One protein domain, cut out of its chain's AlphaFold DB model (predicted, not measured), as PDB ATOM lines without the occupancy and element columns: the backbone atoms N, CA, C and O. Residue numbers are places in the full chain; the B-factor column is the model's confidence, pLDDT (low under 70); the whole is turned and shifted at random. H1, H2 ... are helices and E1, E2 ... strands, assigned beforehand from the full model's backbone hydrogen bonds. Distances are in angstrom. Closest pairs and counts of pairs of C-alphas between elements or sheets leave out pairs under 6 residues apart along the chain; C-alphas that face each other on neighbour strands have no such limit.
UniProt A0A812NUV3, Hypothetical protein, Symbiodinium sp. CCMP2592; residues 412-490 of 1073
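What this domain is: This is residues 412 to 490 of the 1073 residues of the protein "Hypothetical protein" of Symbiodinium sp. CCMP2592 (UniProt A0A812NUV3). What is the main picture? A narrow, strongly twisted sheet of three strands has the helix H1 over one face, and the wide loop of residues 456 to 479 swings out from the end of E2 before returning to E3. What is it made of? The 79 printed residues run E1, H1, E2, E3; the sheet's order is E1 - E3 - E2, all antiparallel, and the class is mixed, with under half of the residues in named elements. How large is it? It is compact, with a radius of gyration of the C-alphas of 13.0 A, yet elongated, spanning 41 by 26 by 19 A.

Where its parts are: Where are the strands? E3, residues 480 to 489, is 28.5 A long and ends at C-alpha 489 (-11.677, -122.674, -58.942). E1, residues 418 to 426, begins at C-alpha 418 (-12.921, -126.294, -57.098) and is 21.3 A long; E2, residues 447 to 455, is 22.9 A long and bends by 56 degrees at residue 450. Where is the helix? H1 is residues 431 to 441, 15.7 A long.

How they stand to each other: How do the strands pair? E3 is the inner strand: N 424 and O 484 are 2.9 A apart across E1 and E3, and N 483 and O 452 are 2.8 A apart across E3 and E2, a hairpin. Where is H1? It is on the sheet at a height of 8.2 A, two layers, only just over E3 with 3 C-alphas on it, slantwise at 35 degrees on the local plane; the closest C-alphas of H1 and E2, Leu 438 and Arg 447, are 7.0 A apart. Every O i to N i+4 pair in H1 is within hydrogen-bond range. How is E1 joined to E2? E1, H1, E2 form a split strand-helix-strand unit, two strands running the same way with E3 between them, and its crossover is right-handed.

The domain as a whole: How far does it reach? The C-alphas farthest apart, of Leu 414 and Ala 476, are 41.1 A apart, and the printed part has no cut. Which link is long? E2 to E3, with 24 residues, is long. Where is confidence low? The mean pLDDT of the printed part is 70.7, and 29 residues are under 70, among them 462 to 479.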
ATOM      1  N   ARG A 412      -9.607-140.499 -59.849       62.53
ATOM      2  CA  ARG A 412     -10.083-139.157 -59.487       62.53
ATOM      3  C   ARG A 412      -8.869-138.238 -59.250       62.53
ATOM      4  O   ARG A 412      -7.837-138.746 -58.802       62.53
ATOM      5  N   PRO A 413      -8.968-136.933 -59.557       72.81
ATOM      6  CA  PRO A 413      -7.926-135.970 -59.212       72.81
ATOM      7  C   PRO A 413      -7.574-136.047 -57.719       72.81
ATOM      8  O   PRO A 413      -8.468-136.243 -56.898       72.81
ATOM      9  N   LEU A 414      -6.283-135.915 -57.384       81.62
ATOM     10  CA  LEU A 414      -5.819-135.911 -55.988       81.62
ATOM     11  C   LEU A 414      -6.370-134.712 -55.218       81.62
ATOM     12  O   LEU A 414      -6.840-134.852 -54.096       81.62
ATOM     13  N   VAL A 415      -6.330-133.548 -55.859       86.62
ATOM     14  CA  VAL A 415      -6.852-132.292 -55.332       86.62
ATOM     15  C   VAL A 415      -8.080-131.930 -56.151       86.62
ATOM     16  O   VAL A 415      -8.078-132.040 -57.380       86.62
ATOM     17  N   SER A 416      -9.153-131.534 -55.475       85.62
ATOM     18  CA  SER A 416     -10.356-131.033 -56.137       85.62
ATOM     19  C   SER A 416     -10.038-129.753 -56.912       85.62
ATOM     20  O   SER A 416      -9.446-128.838 -56.352       85.62
ATOM     21  N   GLU A 417     -10.502-129.663 -58.155       83.88
ATOM     22  CA  GLU A 417     -10.374-128.465 -58.998       83.88
ATOM     23  C   GLU A 417     -11.020-127.216 -58.374       83.88
ATOM     24  O   GLU A 417     -10.487-126.115 -58.500       83.88
ATOM     25  N   PHE A 418     -12.144-127.390 -57.674       85.25
ATOM     26  CA  PHE A 418     -12.921-126.294 -57.098       85.25
ATOM     27  C   PHE A 418     -12.717-126.191 -55.586       85.25
ATOM     28  O   PHE A 418     -12.641-127.211 -54.894       85.25
ATOM     29  N   GLN A 419     -12.625-124.958 -55.085       85.00
ATOM     30  CA  GLN A 419     -12.544-124.652 -53.655       85.00
ATOM     31  C   GLN A 419     -13.920-124.752 -53.001       85.00
ATOM     32  O   GLN A 419     -14.075-125.299 -51.911       85.00
ATOM     33  N   SER A 420     -14.920-124.214 -53.690       82.94
ATOM     34  CA  SER A 420     -16.291-124.113 -53.220       82.94
ATOM     35  C   SER A 420     -17.260-124.160 -54.396       82.94
ATOM     36  O   SER A 420     -16.871-124.108 -55.568       82.94
ATOM     37  N   TYR A 421     -18.539-124.301 -54.066       83.25
ATOM     38  CA  TYR A 421     -19.621-124.335 -55.033       83.25
ATOM     39  C   TYR A 421     -20.701-123.357 -54.600       83.25
ATOM     40  O   TYR A 421     -21.204-123.464 -53.483       83.25
ATOM     41  N   ASP A 422     -21.088-122.462 -55.501       79.75
ATOM     42  CA  ASP A 422     -22.252-121.603 -55.311       79.75
ATOM     43  C   ASP A 422     -23.442-122.190 -56.069       79.75
ATOM     44  O   ASP A 422     -23.305-122.630 -57.209       79.75
ATOM     45  N   ALA A 423     -24.619-122.200 -55.449       78.50
ATOM     46  CA  ALA A 423     -25.851-122.649 -56.088       78.50
ATOM     47  C   ALA A 423     -26.685-121.437 -56.506       78.50
ATOM     48  O   ALA A 423     -27.044-120.620 -55.662       78.50
ATOM     49  N   TRP A 424     -27.028-121.341 -57.786       78.06
ATOM     50  CA  TRP A 424     -27.901-120.294 -58.319       78.06
ATOM     51  C   TRP A 424     -29.172-120.901 -58.877       78.06
ATOM     52  O   TRP A 424     -29.102-121.898 -59.591       78.06
ATOM     53  N   ALA A 425     -30.314-120.288 -58.582       75.94
ATOM     54  CA  ALA A 425     -31.562-120.603 -59.262       75.94
ATOM     55  C   ALA A 425     -31.731-119.676 -60.464       75.94
ATOM     56  O   ALA A 425     -31.620-118.458 -60.348       75.94
ATOM     57  N   PHE A 426     -32.035-120.278 -61.603       76.19
ATOM     58  CA  PHE A 426     -32.351-119.601 -62.846       76.19
ATOM     59  C   PHE A 426     -33.728-120.045 -63.323       76.19
ATOM     60  O   PHE A 426     -34.130-121.199 -63.127       76.19
ATOM     61  N   SER A 427     -34.422-119.155 -64.025       73.88
ATOM     62  CA  SER A 427     -35.526-119.572 -64.882       73.88
ATOM     63  C   SER A 427     -34.961-120.515 -65.956       73.88
ATOM     64  O   SER A 427     -34.020-120.124 -66.656       73.88
ATOM     65  N   PRO A 428     -35.493-121.745 -66.121       71.69
ATOM     66  CA  PRO A 428     -34.945-122.725 -67.068       71.69
ATOM     67  C   PRO A 428     -34.829-122.203 -68.509       71.69
ATOM     68  O   PRO A 428     -34.001-122.683 -69.282       71.69
ATOM     69  N   GLU A 429     -35.641-121.204 -68.852       67.12
ATOM     70  CA  GLU A 429     -35.762-120.612 -70.181       67.12
ATOM     71  C   GLU A 429     -34.703-119.550 -70.525       67.12
ATOM     72  O   GLU A 429     -34.557-119.207 -71.696       67.12
ATOM     73  N   LEU A 430     -33.945-119.039 -69.545       67.50
ATOM     74  CA  LEU A 430     -33.038-117.893 -69.718       67.50
ATOM     75  C   LEU A 430     -31.559-118.329 -69.713       67.50
ATOM     76  O   LEU A 430     -30.834-118.187 -68.732       67.50
ATOM     77  N   GLU A 431     -31.077-118.886 -70.832       66.00
ATOM     78  CA  GLU A 431     -29.665-119.306 -70.998       66.00
ATOM     79  C   GLU A 431     -28.679-118.116 -71.001       66.00
ATOM     80  O   GLU A 431     -27.551-118.237 -70.516       66.00
ATOM     81  N   ALA A 432     -29.104-116.956 -71.512       64.06
ATOM     82  CA  ALA A 432     -28.270-115.754 -71.606       64.06
ATOM     83  C   ALA A 432     -27.872-115.207 -70.223       64.06
ATOM     84  O   ALA A 432     -26.705-114.881 -70.005       64.06
ATOM     85  N   GLU A 433     -28.805-115.204 -69.267       67.94
ATOM     86  CA  GLU A 433     -28.551-114.753 -67.895       67.94
ATOM     87  C   GLU A 433     -27.499-115.626 -67.201       67.94
ATOM     88  O   GLU A 433     -26.593-115.109 -66.554       67.94
ATOM     89  N   ARG A 434     -27.534-116.949 -67.405       73.12
ATOM     90  CA  ARG A 434     -26.547-117.882 -66.828       73.12
ATOM     91  C   ARG A 434     -25.125-117.585 -67.287       73.12
ATOM     92  O   ARG A 434     -24.197-117.573 -66.479       73.12
ATOM     93  N   SER A 435     -24.966-117.330 -68.582       71.06
ATOM     94  CA  SER A 435     -23.668-116.999 -69.176       71.06
ATOM     95  C   SER A 435     -23.155-115.646 -68.677       71.06
ATOM     96  O   SER A 435     -21.964-115.492 -68.415       71.06
ATOM     97  N   GLN A 436     -24.061-114.686 -68.480       71.38
ATOM     98  CA  GLN A 436     -23.742-113.359 -67.964       71.38
ATOM     99  C   GLN A 436     -23.343-113.388 -66.479       71.38
ATOM    100  O   GLN A 436     -22.344-112.770 -66.112       71.38
ATOM    101  N   VAL A 437     -24.051-114.150 -65.635       73.00
ATOM    102  CA  VAL A 437     -23.692-114.334 -64.216       73.00
ATOM    103  C   VAL A 437     -22.307-114.966 -64.081       73.00
ATOM    104  O   VAL A 437     -21.487-114.471 -63.308       73.00
ATOM    105  N   LEU A 438     -22.008-116.010 -64.863       75.38
ATOM    106  CA  LEU A 438     -20.679-116.631 -64.883       75.38
ATOM    107  C   LEU A 438     -19.577-115.645 -65.289       75.38
ATOM    108  O   LEU A 438     -18.532-115.620 -64.651       75.38
ATOM    109  N   ALA A 439     -19.807-114.849 -66.336       74.25
ATOM    110  CA  ALA A 439     -18.796-113.942 -66.875       74.25
ATOM    111  C   ALA A 439     -18.536-112.715 -65.985       74.25
ATOM    112  O   ALA A 439     -17.402-112.249 -65.919       74.25
ATOM    113  N   LEU A 440     -19.569-112.181 -65.323       74.31
ATOM    114  CA  LEU A 440     -19.470-110.929 -64.563       74.31
ATOM    115  C   LEU A 440     -19.232-111.125 -63.060       74.31
ATOM    116  O   LEU A 440     -18.724-110.215 -62.415       74.31
ATOM    117  N   SER A 441     -19.619-112.271 -62.487       74.81
ATOM    118  CA  SER A 441     -19.656-112.454 -61.022       74.81
ATOM    119  C   SER A 441     -18.608-113.425 -60.474       74.81
ATOM    120  O   SER A 441     -18.499-113.578 -59.255       74.81
ATOM    121  N   TYR A 442     -17.858-114.108 -61.342       82.06
ATOM    122  CA  TYR A 442     -16.953-115.189 -60.952       82.06
ATOM    123  C   TYR A 442     -15.566-115.072 -61.596       82.06
ATOM    124  O   TYR A 442     -15.441-114.547 -62.703       82.06
ATOM    125  N   PRO A 443     -14.508-115.567 -60.922       82.00
ATOM    126  CA  PRO A 443     -13.155-115.536 -61.461       82.00
ATOM    127  C   PRO A 443     -13.000-116.463 -62.673       82.00
ATOM    128  O   PRO A 443     -13.757-117.421 -62.875       82.00
ATOM    129  N   LYS A 444     -11.955-116.203 -63.467       79.94
ATOM    130  CA  LYS A 444     -11.582-117.029 -64.621       79.94
ATOM    131  C   LYS A 444     -11.381-118.485 -64.183       79.94
ATOM    132  O   LYS A 444     -10.636-118.761 -63.252       79.94
ATOM    133  N   GLY A 445     -12.043-119.415 -64.871       78.56
ATOM    134  CA  GLY A 445     -12.029-120.846 -64.541       78.56
ATOM    135  C   GLY A 445     -13.272-121.337 -63.792       78.56
ATOM    136  O   GLY A 445     -13.489-122.547 -63.718       78.56
ATOM    137  N   ALA A 446     -14.133-120.437 -63.302       84.69
ATOM    138  CA  ALA A 446     -15.434-120.826 -62.769       84.69
ATOM    139  C   ALA A 446     -16.347-121.385 -63.864       84.69
ATOM    140  O   ALA A 446     -16.418-120.859 -64.977       84.69
ATOM    141  N   ARG A 447     -17.060-122.471 -63.552       85.44
ATOM    142  CA  ARG A 447     -17.980-123.117 -64.498       85.44
ATOM    143  C   ARG A 447     -19.141-123.803 -63.803       85.44
ATOM    144  O   ARG A 447     -19.020-124.256 -62.667       85.44
ATOM    145  N   ILE A 448     -20.252-123.947 -64.521       81.81
ATOM    146  CA  ILE A 448     -21.378-124.761 -64.058       81.81
ATOM    147  C   ILE A 448     -20.957-126.232 -64.079       81.81
ATOM    148  O   ILE A 448     -20.683-126.798 -65.136       81.81
ATOM    149  N   VAL A 449     -20.912-126.850 -62.901       78.56
ATOM    150  CA  VAL A 449     -20.532-128.260 -62.723       78.56
ATOM    151  C   VAL A 449     -21.736-129.193 -62.687       78.56
ATOM    152  O   VAL A 449     -21.613-130.375 -63.000       78.56
ATOM    153  N   ARG A 450     -22.904-128.675 -62.293       79.50
ATOM    154  CA  ARG A 450     -24.143-129.445 -62.164       79.50
ATOM    155  C   ARG A 450     -25.347-128.550 -62.405       79.50
ATOM    156  O   ARG A 450     -25.337-127.392 -62.003       79.50
ATOM    157  N   ARG A 451     -26.390-129.111 -63.015       81.19
ATOM    158  CA  ARG A 451     -27.698-128.476 -63.211       81.19
ATOM    159  C   ARG A 451     -28.791-129.435 -62.745       81.19
ATOM    160  O   ARG A 451     -28.731-130.614 -63.089       81.19
ATOM    161  N   LYS A 452     -29.761-128.949 -61.972       79.25
ATOM    162  CA  LYS A 452     -30.894-129.726 -61.448       79.25
ATOM    163  C   LYS A 452     -32.186-128.931 -61.607       79.25
ATOM    164  O   LYS A 452     -32.211-127.746 -61.300       79.25
ATOM    165  N   LEU A 453     -33.260-129.590 -62.031       81.31
ATOM    166  CA  LEU A 453     -34.609-129.020 -61.987       81.31
ATOM    167  C   LEU A 453     -35.264-129.339 -60.640       81.31
ATOM    168  O   LEU A 453     -35.242-130.489 -60.198       81.31
ATOM    169  N   CYS A 454     -35.832-128.331 -59.983       73.50
ATOM    170  CA  CYS A 454     -36.583-128.498 -58.736       73.50
ATOM    171  C   CYS A 454     -37.570-127.345 -58.513       73.50
ATOM    172  O   CYS A 454     -37.494-126.324 -59.191       73.50
ATOM    173  N   LYS A 455     -38.488-127.498 -57.553       73.31
ATOM    174  CA  LYS A 455     -39.390-126.415 -57.135       73.31
ATOM    175  C   LYS A 455     -38.613-125.331 -56.373       73.31
ATOM    176  O   LYS A 455     -37.696-125.643 -55.610       73.31
ATOM    177  N   GLY A 456     -38.981-124.068 -56.569       64.56
ATOM    178  CA  GLY A 456     -38.421-122.915 -55.867       64.56
ATOM    179  C   GLY A 456     -38.532-123.101 -54.356       64.56
ATOM    180  O   GLY A 456     -39.580-123.515 -53.865       64.56
ATOM    181  N   GLY A 457     -37.429-122.869 -53.640       63.75
ATOM    182  CA  GLY A 457     -37.306-123.125 -52.198       63.75
ATOM    183  C   GLY A 457     -36.780-124.520 -51.821       63.75
ATOM    184  O   GLY A 457     -36.324-124.704 -50.697       63.75
ATOM    185  N   ALA A 458     -36.742-125.492 -52.746       63.56
ATOM    186  CA  ALA A 458     -36.264-126.853 -52.450       63.56
ATOM    187  C   ALA A 458     -34.739-126.957 -52.248       63.56
ATOM    188  O   ALA A 458     -34.247-127.940 -51.693       63.56
ATOM    189  N   VAL A 459     -33.976-125.975 -52.730       60.62
ATOM    190  CA  VAL A 459     -32.519-125.900 -52.569       60.62
ATOM    191  C   VAL A 459     -32.158-124.484 -52.150       60.62
ATOM    192  O   VAL A 459     -32.595-123.518 -52.773       60.62
ATOM    193  N   ARG A 460     -31.335-124.359 -51.108       65.44
ATOM    194  CA  ARG A 460     -30.793-123.068 -50.682       65.44
ATOM    195  C   ARG A 460     -29.849-122.530 -51.761       65.44
ATOM    196  O   ARG A 460     -28.893-123.212 -52.126       65.44
ATOM    197  N   VAL A 461     -30.118-121.321 -52.248       71.25
ATOM    198  CA  VAL A 461     -29.310-120.635 -53.269       71.25
ATOM    199  C   VAL A 461     -28.504-119.488 -52.667       71.25
ATOM    200  O   VAL A 461     -28.836-118.968 -51.601       71.25
ATOM    201  N   CYS A 462     -27.410-119.121 -53.326       64.88
ATOM    202  CA  CYS A 462     -26.537-118.028 -52.925       64.88
ATOM    203  C   CYS A 462     -27.178-116.673 -53.266       64.88
ATOM    204  O   CYS A 462     -27.719-116.491 -54.352       64.88
ATOM    205  N   HIS A 463     -27.070-115.703 -52.353       56.75
ATOM    206  CA  HIS A 463     -27.555-114.329 -52.535       56.75
ATOM    207  C   HIS A 463     -26.382-113.357 -52.728       56.75
ATOM    208  O   HIS A 463     -26.178-112.460 -51.911       56.75
ATOM    209  N   ARG A 464     -25.555-113.548 -53.766       55.12
ATOM    210  CA  ARG A 464     -24.560-112.520 -54.117       55.12
ATOM    211  C   ARG A 464     -25.263-111.400 -54.896       55.12
ATOM    212  O   ARG A 464     -25.998-111.720 -55.830       55.12
ATOM    213  N   PRO A 465     -25.068-110.119 -54.539       46.72
ATOM    214  CA  PRO A 465     -25.615-109.014 -55.316       46.72
ATOM    215  C   PRO A 465     -25.006-109.041 -56.722       46.72
ATOM    216  O   PRO A 465     -23.785-109.076 -56.877       46.72
ATOM    217  N   LEU A 466     -25.862-109.077 -57.743       50.91
ATOM    218  CA  LEU A 466     -25.438-108.861 -59.122       50.91
ATOM    219  C   LEU A 466     -25.053-107.385 -59.280       50.91
ATOM    220  O   LEU A 466     -25.646-106.519 -58.645       50.91
ATOM    221  N   LEU A 467     -24.068-107.093 -60.136       44.47
ATOM    222  CA  LEU A 467     -23.597-105.728 -60.437       44.47
ATOM    223  C   LEU A 467     -24.686-104.810 -61.039       44.47
ATOM    224  O   LEU A 467     -24.443-103.627 -61.251       44.47
ATOM    225  N   SER A 468     -25.886-105.332 -61.289       42.84
ATOM    226  CA  SER A 468     -27.082-104.565 -61.610       42.84
ATOM    227  C   SER A 468     -28.242-105.003 -60.707       42.84
ATOM    228  O   SER A 468     -28.464-106.196 -60.505       42.84
ATOM    229  N   ASP A 469     -29.037-104.040 -60.229       41.22
ATOM    230  CA  ASP A 469     -30.277-104.231 -59.443       41.22
ATOM    231  C   ASP A 469     -31.373-105.065 -60.158       41.22
ATOM    232  O   ASP A 469     -32.470-105.276 -59.638       41.22
ATOM    233  N   SER A 470     -31.070-105.575 -61.351       42.19
ATOM    234  CA  SER A 470     -31.885-106.419 -62.220       42.19
ATOM    235  C   SER A 470     -31.521-107.911 -62.133       42.19
ATOM    236  O   SER A 470     -31.602-108.636 -63.122       42.19
ATOM    237  N   GLY A 471     -31.096-108.400 -60.967       45.81
ATOM    238  CA  GLY A 471     -30.981-109.841 -60.735       45.81
ATOM    239  C   GLY A 471     -32.350-110.532 -60.722       45.81
ATOM    240  O   GLY A 471     -33.318-109.909 -60.274       45.81
ATOM    241  N   PRO A 472     -32.474-111.801 -61.164       46.97
ATOM    242  CA  PRO A 472     -33.753-112.500 -61.182       46.97
ATOM    243  C   PRO A 472     -34.275-112.665 -59.749       46.97
ATOM    244  O   PRO A 472     -33.874-113.561 -59.005       46.97
ATOM    245  N   ARG A 473     -35.191-111.778 -59.344       48.00
ATOM    246  CA  ARG A 473     -36.009-111.938 -58.140       48.00
ATOM    247  C   ARG A 473     -37.023-113.040 -58.433       48.00
ATOM    248  O   ARG A 473     -38.138-112.763 -58.856       48.00
ATOM    249  N   LEU A 474     -36.624-114.299 -58.264       52.94
ATOM    250  CA  LEU A 474     -37.553-115.430 -58.319       52.94
ATOM    251  C   LEU A 474     -38.491-115.325 -57.108       52.94
ATOM    252  O   LEU A 474     -38.124-115.676 -55.991       52.94
ATOM    253  N   SER A 475     -39.674-114.754 -57.330       45.53
ATOM    254  CA  SER A 475     -40.594-114.291 -56.289       45.53
ATOM    255  C   SER A 475     -41.715-115.276 -55.935       45.53
ATOM    256  O   SER A 475     -42.758-114.836 -55.463       45.53
ATOM    257  N   ALA A 476     -41.565-116.585 -56.154       46.66
ATOM    258  CA  ALA A 476     -42.634-117.531 -55.823       46.66
ATOM    259  C   ALA A 476     -42.109-118.883 -55.318       46.66
ATOM    260  O   ALA A 476     -41.460-119.637 -56.049       46.66
ATOM    261  N   GLU A 477     -42.446-119.215 -54.069       53.50
ATOM    262  CA  GLU A 477     -42.465-120.600 -53.592       53.50
ATOM    263  C   GLU A 477     -43.320-121.441 -54.567       53.50
ATOM    264  O   GLU A 477     -44.372-120.991 -55.013       53.50
ATOM    265  N   ASN A 478     -42.859-122.646 -54.926       57.25
ATOM    266  CA  ASN A 478     -43.477-123.593 -55.879       57.25
ATOM    267  C   ASN A 478     -43.267-123.405 -57.399       57.25
ATOM    268  O   ASN A 478     -43.673-124.301 -58.142       57.25
ATOM    269  N   GLN A 479     -42.584-122.371 -57.905       69.25
ATOM    270  CA  GLN A 479     -42.245-122.321 -59.344       69.25
ATOM    271  C   GLN A 479     -41.109-123.303 -59.693       69.25
ATOM    272  O   GLN A 479     -40.157-123.440 -58.931       69.25
ATOM    273  N   MET A 480     -41.162-123.983 -60.845       73.38
ATOM    274  CA  MET A 480     -40.039-124.813 -61.307       73.38
ATOM    275  C   MET A 480     -38.838-123.945 -61.691       73.38
ATOM    276  O   MET A 480     -38.919-123.108 -62.588       73.38
ATOM    277  N   VAL A 481     -37.708-124.181 -61.028       77.88
ATOM    278  CA  VAL A 481     -36.442-123.481 -61.253       77.88
ATOM    279  C   VAL A 481     -35.347-124.465 -61.640       77.88
ATOM    280  O   VAL A 481     -35.342-125.633 -61.234       77.88
ATOM    281  N   GLU A 482     -34.387-123.986 -62.423       79.81
ATOM    282  CA  GLU A 482     -33.136-124.694 -62.635       79.81
ATOM    283  C   GLU A 482     -32.093-124.198 -61.638       79.81
ATOM    284  O   GLU A 482     -31.665-123.051 -61.692       79.81
ATOM    285  N   VAL A 483     -31.635-125.086 -60.763       79.31
ATOM    286  CA  VAL A 483     -30.496-124.820 -59.891       79.31
ATOM    287  C   VAL A 483     -29.218-125.244 -60.599       79.31
ATOM    288  O   VAL A 483     -29.047-126.420 -60.935       79.31
ATOM    289  N   ALA A 484     -28.308-124.301 -60.817       79.81
ATOM    290  CA  ALA A 484     -26.973-124.557 -61.333       79.81
ATOM    291  C   ALA A 484     -25.931-124.357 -60.225       79.81
ATOM    292  O   ALA A 484     -25.885-123.309 -59.582       79.81
ATOM    293  N   TRP A 485     -25.076-125.359 -60.023       81.62
ATOM    294  CA  TRP A 485     -23.915-125.252 -59.143       81.62
ATOM    295  C   TRP A 485     -22.731-124.760 -59.955       81.62
ATOM    296  O   TRP A 485     -22.303-125.423 -60.902       81.62
ATOM    297  N   ILE A 486     -22.204-123.611 -59.566       83.00
ATOM    298  CA  ILE A 486     -21.012-122.999 -60.129       83.00
ATOM    299  C   ILE A 486     -19.841-123.425 -59.252       83.00
ATOM    300  O   ILE A 486     -19.786-123.080 -58.075       83.00
ATOM    301  N   GLY A 487     -18.924-124.208 -59.814       84.62
ATOM    302  CA  GLY A 487     -17.658-124.516 -59.160       84.62
ATOM    303  C   GLY A 487     -16.733-123.310 -59.252       84.62
ATOM    304  O   GLY A 487     -16.468-122.828 -60.354       84.62
ATOM    305  N   ILE A 488     -16.252-122.836 -58.105       85.88
ATOM    306  CA  ILE A 488     -15.295-121.733 -58.003       85.88
ATOM    307  C   ILE A 488     -13.894-122.348 -57.930       85.88
ATOM    308  O   ILE A 488     -13.653-123.171 -57.039       85.88
ATOM    309  N   PRO A 489     -12.994-122.052 -58.887       87.88
ATOM    310  CA  PRO A 489     -11.677-122.674 -58.942       87.88
ATOM    311  C   PRO A 489     -10.861-122.298 -57.707       87.88
ATOM    312  O   PRO A 489     -11.087-121.258 -57.092       87.88
ATOM    313  N   ARG A 490      -9.912-123.155 -57.336       91.25
ATOM    314  CA  ARG A 490      -8.963-122.832 -56.265       91.25
ATOM    315  C   ARG A 490      -7.982-121.761 -56.723       91.25
ATOM    316  O   ARG A 490      -7.500-121.812 -57.851       91.25
TER     317      ARG A 490